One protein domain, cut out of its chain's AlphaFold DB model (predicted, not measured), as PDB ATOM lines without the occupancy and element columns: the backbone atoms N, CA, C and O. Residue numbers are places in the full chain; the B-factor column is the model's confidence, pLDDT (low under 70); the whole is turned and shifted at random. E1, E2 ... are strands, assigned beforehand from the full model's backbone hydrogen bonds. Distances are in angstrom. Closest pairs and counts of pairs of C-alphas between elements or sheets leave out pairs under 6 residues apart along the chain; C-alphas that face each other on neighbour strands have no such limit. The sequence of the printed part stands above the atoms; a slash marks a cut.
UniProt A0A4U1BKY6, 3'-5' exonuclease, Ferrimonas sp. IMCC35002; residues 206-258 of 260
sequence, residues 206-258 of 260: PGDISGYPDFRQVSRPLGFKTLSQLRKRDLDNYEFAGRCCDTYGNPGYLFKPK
ATOM      1  N   PRO A 206     -16.833 -22.748 -53.220       94.62
ATOM      2  CA  PRO A 206     -17.077 -23.301 -54.548       94.62
ATOM      3  C   PRO A 206     -18.008 -22.419 -55.390       94.62
ATOM      4  O   PRO A 206     -18.876 -21.728 -54.859       94.62
ATOM      5  N   GLY A 207     -17.872 -22.493 -56.717       91.81
ATOM      6  CA  GLY A 207     -18.752 -21.770 -57.646       91.81
ATOM      7  C   GLY A 207     -20.213 -22.237 -57.609       91.81
ATOM      8  O   GLY A 207     -21.113 -21.427 -57.811       91.81
ATOM      9  N   ASP A 208     -20.451 -23.517 -57.305       93.69
ATOM     10  CA  ASP A 208     -21.779 -24.068 -57.024       93.69
ATOM     11  C   ASP A 208     -21.862 -24.509 -55.559       93.69
ATOM     12  O   ASP A 208     -21.148 -25.407 -55.111       93.69
ATOM     13  N   ILE A 209     -22.751 -23.853 -54.812       92.94
ATOM     14  CA  ILE A 209     -22.982 -24.100 -53.386       92.94
ATOM     15  C   ILE A 209     -24.333 -24.772 -53.108       92.94
ATOM     16  O   ILE A 209     -24.712 -24.914 -51.946       92.94
ATOM     17  N   SER A 210     -25.083 -25.165 -54.144       91.00
ATOM     18  CA  SER A 210     -26.440 -25.717 -54.010       91.00
ATOM     19  C   SER A 210     -26.487 -27.018 -53.199       91.00
ATOM     20  O   SER A 210     -27.447 -27.243 -52.462       91.00
ATOM     21  N   GLY A 211     -25.427 -27.827 -53.276       91.94
ATOM     22  CA  GLY A 211     -25.274 -29.074 -52.521       91.94
ATOM     23  C   GLY A 211     -24.825 -28.907 -51.066       91.94
ATOM     24  O   GLY A 211     -24.731 -29.904 -50.353       91.94
ATOM     25  N   TYR A 212     -24.539 -27.683 -50.609       92.31
ATOM     26  CA  TYR A 212     -24.046 -27.439 -49.254       92.31
ATOM     27  C   TYR A 212     -25.171 -27.032 -48.288       92.31
ATOM     28  O   TYR A 212     -26.104 -26.313 -48.674       92.31
ATOM     29  N   PRO A 213     -25.078 -27.436 -47.007       91.38
ATOM     30  CA  PRO A 213     -26.075 -27.102 -45.996       91.38
ATOM     31  C   PRO A 213     -26.185 -25.591 -45.746       91.38
ATOM     32  O   PRO A 213     -25.240 -24.821 -45.935       91.38
ATOM     33  N   ASP A 214     -27.361 -25.177 -45.276       90.25
ATOM     34  CA  ASP A 214     -27.596 -23.850 -44.709       90.25
ATOM     35  C   ASP A 214     -27.767 -23.971 -43.192       90.25
ATOM     36  O   ASP A 214     -28.782 -24.461 -42.691       90.25
ATOM     37  N   PHE A 215     -26.745 -23.532 -42.463       87.62
ATOM     38  CA  PHE A 215     -26.672 -23.581 -41.007       87.62
ATOM     39  C   PHE A 215     -27.525 -22.504 -40.319       87.62
ATOM     40  O   PHE A 215     -27.705 -22.550 -39.095       87.62
ATOM     41  N   ARG A 216     -28.071 -21.545 -41.085       84.00
ATOM     42  CA  ARG A 216     -28.826 -20.391 -40.574       84.00
ATOM     43  C   ARG A 216     -28.061 -19.696 -39.432       84.00
ATOM     44  O   ARG A 216     -26.831 -19.620 -39.452       84.00
ATOM     45  N   GLN A 217     -28.780 -19.160 -38.446       73.00
ATOM     46  CA  GLN A 217     -28.207 -18.399 -37.331       73.00
ATOM     47  C   GLN A 217     -27.812 -19.280 -36.130       73.00
ATOM     48  O   GLN A 217     -26.930 -18.905 -35.361       73.00
ATOM     49  N   VAL A 218     -28.466 -20.436 -35.951       61.03
ATOM     50  CA  VAL A 218     -28.576 -21.113 -34.639       61.03
ATOM     51  C   VAL A 218     -27.659 -22.336 -34.494       61.03
ATOM     52  O   VAL A 218     -27.388 -22.762 -33.377       61.03
ATOM     53  N   SER A 219     -27.124 -22.887 -35.589       66.25
ATOM     54  CA  SER A 219     -26.250 -24.067 -35.538       66.25
ATOM     55  C   SER A 219     -24.848 -23.719 -36.027       66.25
ATOM     56  O   SER A 219     -24.576 -23.734 -37.224       66.25
ATOM     57  N   ARG A 220     -23.940 -23.374 -35.107       78.44
ATOM     58  CA  ARG A 220     -22.506 -23.249 -35.412       78.44
ATOM     59  C   ARG A 220     -21.763 -24.395 -34.737       78.44
ATOM     60  O   ARG A 220     -21.538 -24.317 -33.528       78.44
ATOM     61  N   PRO A 221     -21.406 -25.453 -35.482       86.38
ATOM     62  CA  PRO A 221     -20.639 -26.551 -34.918       86.38
ATOM     63  C   PRO A 221     -19.313 -26.056 -34.330       86.38
ATOM     64  O   PRO A 221     -18.711 -25.089 -34.809       86.38
ATOM     65  N   LEU A 222     -18.859 -26.718 -33.267       87.44
ATOM     66  CA  LEU A 222     -17.623 -26.355 -32.583       87.44
ATOM     67  C   LEU A 222     -16.429 -26.440 -33.550       87.44
ATOM     68  O   LEU A 222     -16.266 -27.424 -34.263       87.44
ATOM     69  N   GLY A 223     -15.585 -25.408 -33.556       89.88
ATOM     70  CA  GLY A 223     -14.385 -25.343 -34.400       89.88
ATOM     71  C   GLY A 223     -14.606 -24.744 -35.792       89.88
ATOM     72  O   GLY A 223     -13.623 -24.368 -36.440       89.88
ATOM     73  N   PHE A 224     -15.861 -24.573 -36.221       93.25
ATOM     74  CA  PHE A 224     -16.189 -23.909 -37.479       93.25
ATOM     75  C   PHE A 224     -15.969 -22.399 -37.353       93.25
ATOM     76  O   PHE A 224     -16.110 -21.804 -36.282       93.25
ATOM     77  N   LYS A 225     -15.626 -21.766 -38.473       93.69
ATOM     78  CA  LYS A 225     -15.366 -20.327 -38.561       93.69
ATOM     79  C   LYS A 225     -16.225 -19.705 -39.640       93.69
ATOM     80  O   LYS A 225     -16.411 -20.284 -40.704       93.69
ATOM     81  N   THR A 226     -16.715 -18.499 -39.396       93.25
ATOM     82  CA  THR A 226     -17.295 -17.672 -40.456       93.25
ATOM     83  C   THR A 226     -16.200 -17.066 -41.331       93.25
ATOM     84  O   THR A 226     -15.025 -17.008 -40.950       93.25
ATOM     85  N   LEU A 227     -16.597 -16.503 -42.474       92.69
ATOM     86  CA  LEU A 227     -15.690 -15.749 -43.341       92.69
ATOM     87  C   LEU A 227     -14.906 -14.650 -42.600       92.69
ATOM     88  O   LEU A 227     -13.705 -14.471 -42.817       92.69
ATOM     89  N   SER A 228     -15.571 -13.913 -41.707       90.25
ATOM     90  CA  SER A 228     -14.940 -12.853 -40.915       90.25
ATOM     91  C   SER A 228     -13.967 -13.401 -39.868       90.25
ATOM     92  O   SER A 228     -12.941 -12.773 -39.610       90.25
ATOM     93  N   GLN A 229     -14.236 -14.588 -39.320       92.75
ATOM     94  CA  GLN A 229     -13.398 -15.243 -38.312       92.75
ATOM     95  C   GLN A 229     -12.171 -15.949 -38.898       92.75
ATOM     96  O   GLN A 229     -11.176 -16.100 -38.183       92.75
ATOM     97  N   LEU A 230     -12.218 -16.369 -40.169       94.88
ATOM     98  CA  LEU A 230     -11.063 -16.965 -40.838       94.88
ATOM     99  C   LEU A 230      -9.866 -16.010 -40.803       94.88
ATOM    100  O   LEU A 230      -9.973 -14.816 -41.083       94.88
ATOM    101  N   ARG A 231      -8.694 -16.539 -40.483       95.44
ATOM    102  CA  ARG A 231      -7.422 -15.812 -40.524       95.44
ATOM    103  C   ARG A 231      -6.563 -16.350 -41.657       95.44
ATOM    104  O   ARG A 231      -6.801 -17.441 -42.157       95.44
ATOM    105  N   LYS A 232      -5.506 -15.619 -42.017       95.94
ATOM    106  CA  LYS A 232      -4.549 -16.057 -43.047       95.94
ATOM    107  C   LYS A 232      -4.007 -17.475 -42.785       95.94
ATOM    108  O   LYS A 232      -3.963 -18.278 -43.699       95.94
ATOM    109  N   ARG A 233      -3.679 -17.799 -41.527       95.12
ATOM    110  CA  ARG A 233      -3.200 -19.133 -41.105       95.12
ATOM    111  C   ARG A 233      -4.224 -20.268 -41.255       95.12
ATOM    112  O   ARG A 233      -3.864 -21.432 -41.143       95.12
ATOM    113  N   ASP A 234      -5.500 -19.925 -41.419       96.38
ATOM    114  CA  ASP A 234      -6.579 -20.904 -41.522       96.38
ATOM    115  C   ASP A 234      -6.803 -21.346 -42.973       96.38
ATOM    116  O   ASP A 234      -7.419 -22.382 -43.185       96.38
ATOM    117  N   LEU A 235      -6.303 -20.591 -43.961       95.62
ATOM    118  CA  LEU A 235      -6.588 -20.813 -45.385       95.62
ATOM    119  C   LEU A 235      -6.173 -22.209 -45.872       95.62
ATOM    120  O   LEU A 235      -6.870 -22.795 -46.695       95.62
ATOM    121  N   ASP A 236      -5.090 -22.761 -45.326       95.44
ATOM    122  CA  ASP A 236      -4.596 -24.083 -45.721       95.44
ATOM    123  C   ASP A 236      -5.301 -25.228 -44.979       95.44
ATOM    124  O   ASP A 236      -5.326 -26.355 -45.471       95.44
ATOM    125  N   ASN A 237      -5.930 -24.937 -43.837       96.31
ATOM    126  CA  ASN A 237      -6.436 -25.936 -42.890       96.31
ATOM    127  C   ASN A 237      -7.967 -25.983 -42.804       96.31
ATOM    128  O   ASN A 237      -8.514 -26.848 -42.126       96.31
ATOM    129  N   TYR A 238      -8.660 -25.048 -43.453       97.38
ATOM    130  CA  TYR A 238     -10.117 -24.964 -43.469       97.38
ATOM    131  C   TYR A 238     -10.662 -25.111 -44.890       97.38
ATOM    132  O   TYR A 238     -10.014 -24.734 -45.865       97.38
ATOM    133  N   GLU A 239     -11.879 -25.627 -44.998       96.75
ATOM    134  CA  GLU A 239     -12.629 -25.750 -46.247       96.75
ATOM    135  C   GLU A 239     -14.078 -25.284 -46.075       96.75
ATOM    136  O   GLU A 239     -14.571 -25.124 -44.953       96.75
ATOM    137  N   PHE A 240     -14.756 -25.011 -47.190       96.88
ATOM    138  CA  PHE A 240     -16.139 -24.547 -47.175       96.88
ATOM    139  C   PHE A 240     -17.083 -25.630 -46.649       96.88
ATOM    140  O   PHE A 240     -17.095 -26.755 -47.137       96.88
ATOM    141  N   ALA A 241     -17.894 -25.271 -45.656       94.88
ATOM    142  CA  ALA A 241     -18.856 -26.177 -45.042       94.88
ATOM    143  C   ALA A 241     -20.299 -25.874 -45.457       94.88
ATOM    144  O   ALA A 241     -21.131 -26.777 -45.470       94.88
ATOM    145  N   GLY A 242     -20.615 -24.616 -45.770       93.88
ATOM    146  CA  GLY A 242     -21.953 -24.221 -46.194       93.88
ATOM    147  C   GLY A 242     -22.293 -22.765 -45.911       93.88
ATOM    148  O   GLY A 242     -21.438 -21.940 -45.580       93.88
ATOM    149  N   ARG A 243     -23.576 -22.445 -46.070       93.19
ATOM    150  CA  ARG A 243     -24.116 -21.102 -45.837       93.19
ATOM    151  C   ARG A 243     -24.463 -20.911 -44.368       93.19
ATOM    152  O   ARG A 243     -24.808 -21.857 -43.667       93.19
ATOM    153  N   CYS A 244     -24.387 -19.674 -43.910       90.50
ATOM    154  CA  CYS A 244     -24.919 -19.247 -42.623       90.50
ATOM    155  C   CYS A 244     -25.503 -17.838 -42.758       90.50
ATOM    156  O   CYS A 244     -25.419 -17.229 -43.824       90.50
ATOM    157  N   CYS A 245     -26.031 -17.280 -41.674       86.62
ATOM    158  CA  CYS A 245     -26.365 -15.859 -41.612       86.62
ATOM    159  C   CYS A 245     -25.816 -15.190 -40.347       86.62
ATOM    160  O   CYS A 245     -25.456 -15.853 -39.363       86.62
ATOM    161  N   ASP A 246     -25.671 -13.867 -40.405       81.75
ATOM    162  CA  ASP A 246     -25.361 -13.054 -39.231       81.75
ATOM    163  C   ASP A 246     -26.605 -12.812 -38.361       81.75
ATOM    164  O   ASP A 246     -27.698 -13.315 -38.627       81.75
ATOM    165  N   THR A 247     -26.435 -12.040 -37.287       79.31
ATOM    166  CA  THR A 247     -27.515 -11.707 -36.350       79.31
ATOM    167  C   THR A 247     -28.665 -10.908 -36.957       79.31
ATOM    168  O   THR A 247     -29.744 -10.891 -36.371       79.31
ATOM    169  N   TYR A 248     -28.449 -10.272 -38.107       81.81
ATOM    170  CA  TYR A 248     -29.432  -9.465 -38.827       81.81
ATOM    171  C   TYR A 248     -30.027 -10.210 -40.031       81.81
ATOM    172  O   TYR A 248     -30.820  -9.640 -40.776       81.81
ATOM    173  N   GLY A 249     -29.666 -11.483 -40.225       78.69
ATOM    174  CA  GLY A 249     -30.124 -12.294 -41.349       78.69
ATOM    175  C   GLY A 249     -29.339 -12.076 -42.644       78.69
ATOM    176  O   GLY A 249     -29.728 -12.626 -43.674       78.69
ATOM    177  N   ASN A 250     -28.226 -11.335 -42.620       84.19
ATOM    178  CA  ASN A 250     -27.399 -11.168 -43.810       84.19
ATOM    179  C   ASN A 250     -26.700 -12.493 -44.159       84.19
ATOM    180  O   ASN A 250     -26.162 -13.151 -43.258       84.19
ATOM    181  N   PRO A 251     -26.662 -12.888 -45.446       87.06
ATOM    182  CA  PRO A 251     -26.003 -14.116 -45.875       87.06
ATOM    183  C   PRO A 251     -24.506 -14.128 -45.554       87.06
ATOM    184  O   PRO A 251     -23.810 -13.123 -45.680       87.06
ATOM    185  N   GLY A 252     -23.994 -15.303 -45.204       90.81
ATOM    186  CA  GLY A 252     -22.585 -15.539 -44.931       90.81
ATOM    187  C   GLY A 252     -22.158 -16.970 -45.239       90.81
ATOM    188  O   GLY A 252     -22.954 -17.819 -45.644       90.81
ATOM    189  N   TYR A 253     -20.872 -17.228 -45.027       94.06
ATOM    190  CA  TYR A 253     -20.236 -18.513 -45.304       94.06
ATOM    191  C   TYR A 253     -19.573 -19.071 -44.053       94.06
ATOM    192  O   TYR A 253     -18.974 -18.319 -43.269       94.06
ATOM    193  N   LEU A 254     -19.661 -20.390 -43.909       94.44
ATOM    194  CA  LEU A 254     -19.114 -21.154 -42.804       94.44
ATOM    195  C   LEU A 254     -18.063 -22.141 -43.320       94.44
ATOM    196  O   LEU A 254     -18.223 -22.742 -44.382       94.44
ATOM    197  N   PHE A 255     -16.993 -22.297 -42.551       95.88
ATOM    198  CA  PHE A 255     -15.823 -23.089 -42.896       95.88
ATOM    199  C   PHE A 255     -15.493 -24.048 -41.759       95.88
ATOM    200  O   PHE A 255     -15.537 -23.648 -40.592       95.88
ATOM    201  N   LYS A 256     -15.123 -25.282 -42.092       95.12
ATOM    202  CA  LYS A 256     -14.730 -26.320 -41.130       95.12
ATOM    203  C   LYS A 256     -13.249 -26.680 -41.279       95.12
ATOM    204  O   LYS A 256     -12.708 -26.462 -42.363       95.12
ATOM    205  N   PRO A 257     -12.586 -27.197 -40.233       95.94
ATOM    206  CA  PRO A 257     -11.262 -27.795 -40.380       95.94
ATOM    207  C   PRO A 257     -11.300 -28.955 -41.387       95.94
ATOM    208  O   PRO A 257     -12.270 -29.707 -41.400       95.94
ATOM    209  N   LYS A 258     -10.253 -29.114 -42.202       92.75
ATOM    210  CA  LYS A 258     -10.144 -30.216 -43.179       92.75
ATOM    211  C   LYS A 258     -10.020 -31.595 -42.522       92.75
ATOM    212  O   LYS A 258     -10.416 -32.588 -43.115       92.75
TER     213      LYS A 258
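This is residues 206 to 258 of the 260 residues of the protein "3'-5' exonuclease" of Ferrimonas sp. IMCC35002 (UniProt A0A4U1BKY6). There is little regular structure here: one bent two-stranded hairpin, E1 then E2, and a long unnamed stretch, residues 206 to 237, that wraps part of the way round it. The printed part has 53 residues, 15 of them in named strands, with no named helix: all strand, antiparallel, order E1 - E2. It is compact, with a radius of gyration of the C-alphas of 10.7 A and spans of 28 by 23 by 17 A.

Start at C-alpha 206, (-17.077, -23.301, -54.548), and go along to E1, residues 238 to 245, 18.7 A long, which bends by 69 degrees at residue 242. E2, residues 251 to 257, runs 20.8 A to C-alpha 257 at (-11.262, -27.795, -40.380).

E1 and E2 form a hairpin with a tight link, antiparallel at 150 degrees. Look at N 239 and O 256, 2.9 A apart, and N 252 and O 244, 2.8 A, both within hydrogen-bond range. Residues 225 to 226 pair antiparallel with residues 254 to 255 of E2.

The C-alphas farthest apart, Asp 236 and Tyr 248, are 29.6 A apart. The printed part has no cut. Residues 218 to 219 have pLDDT under 70.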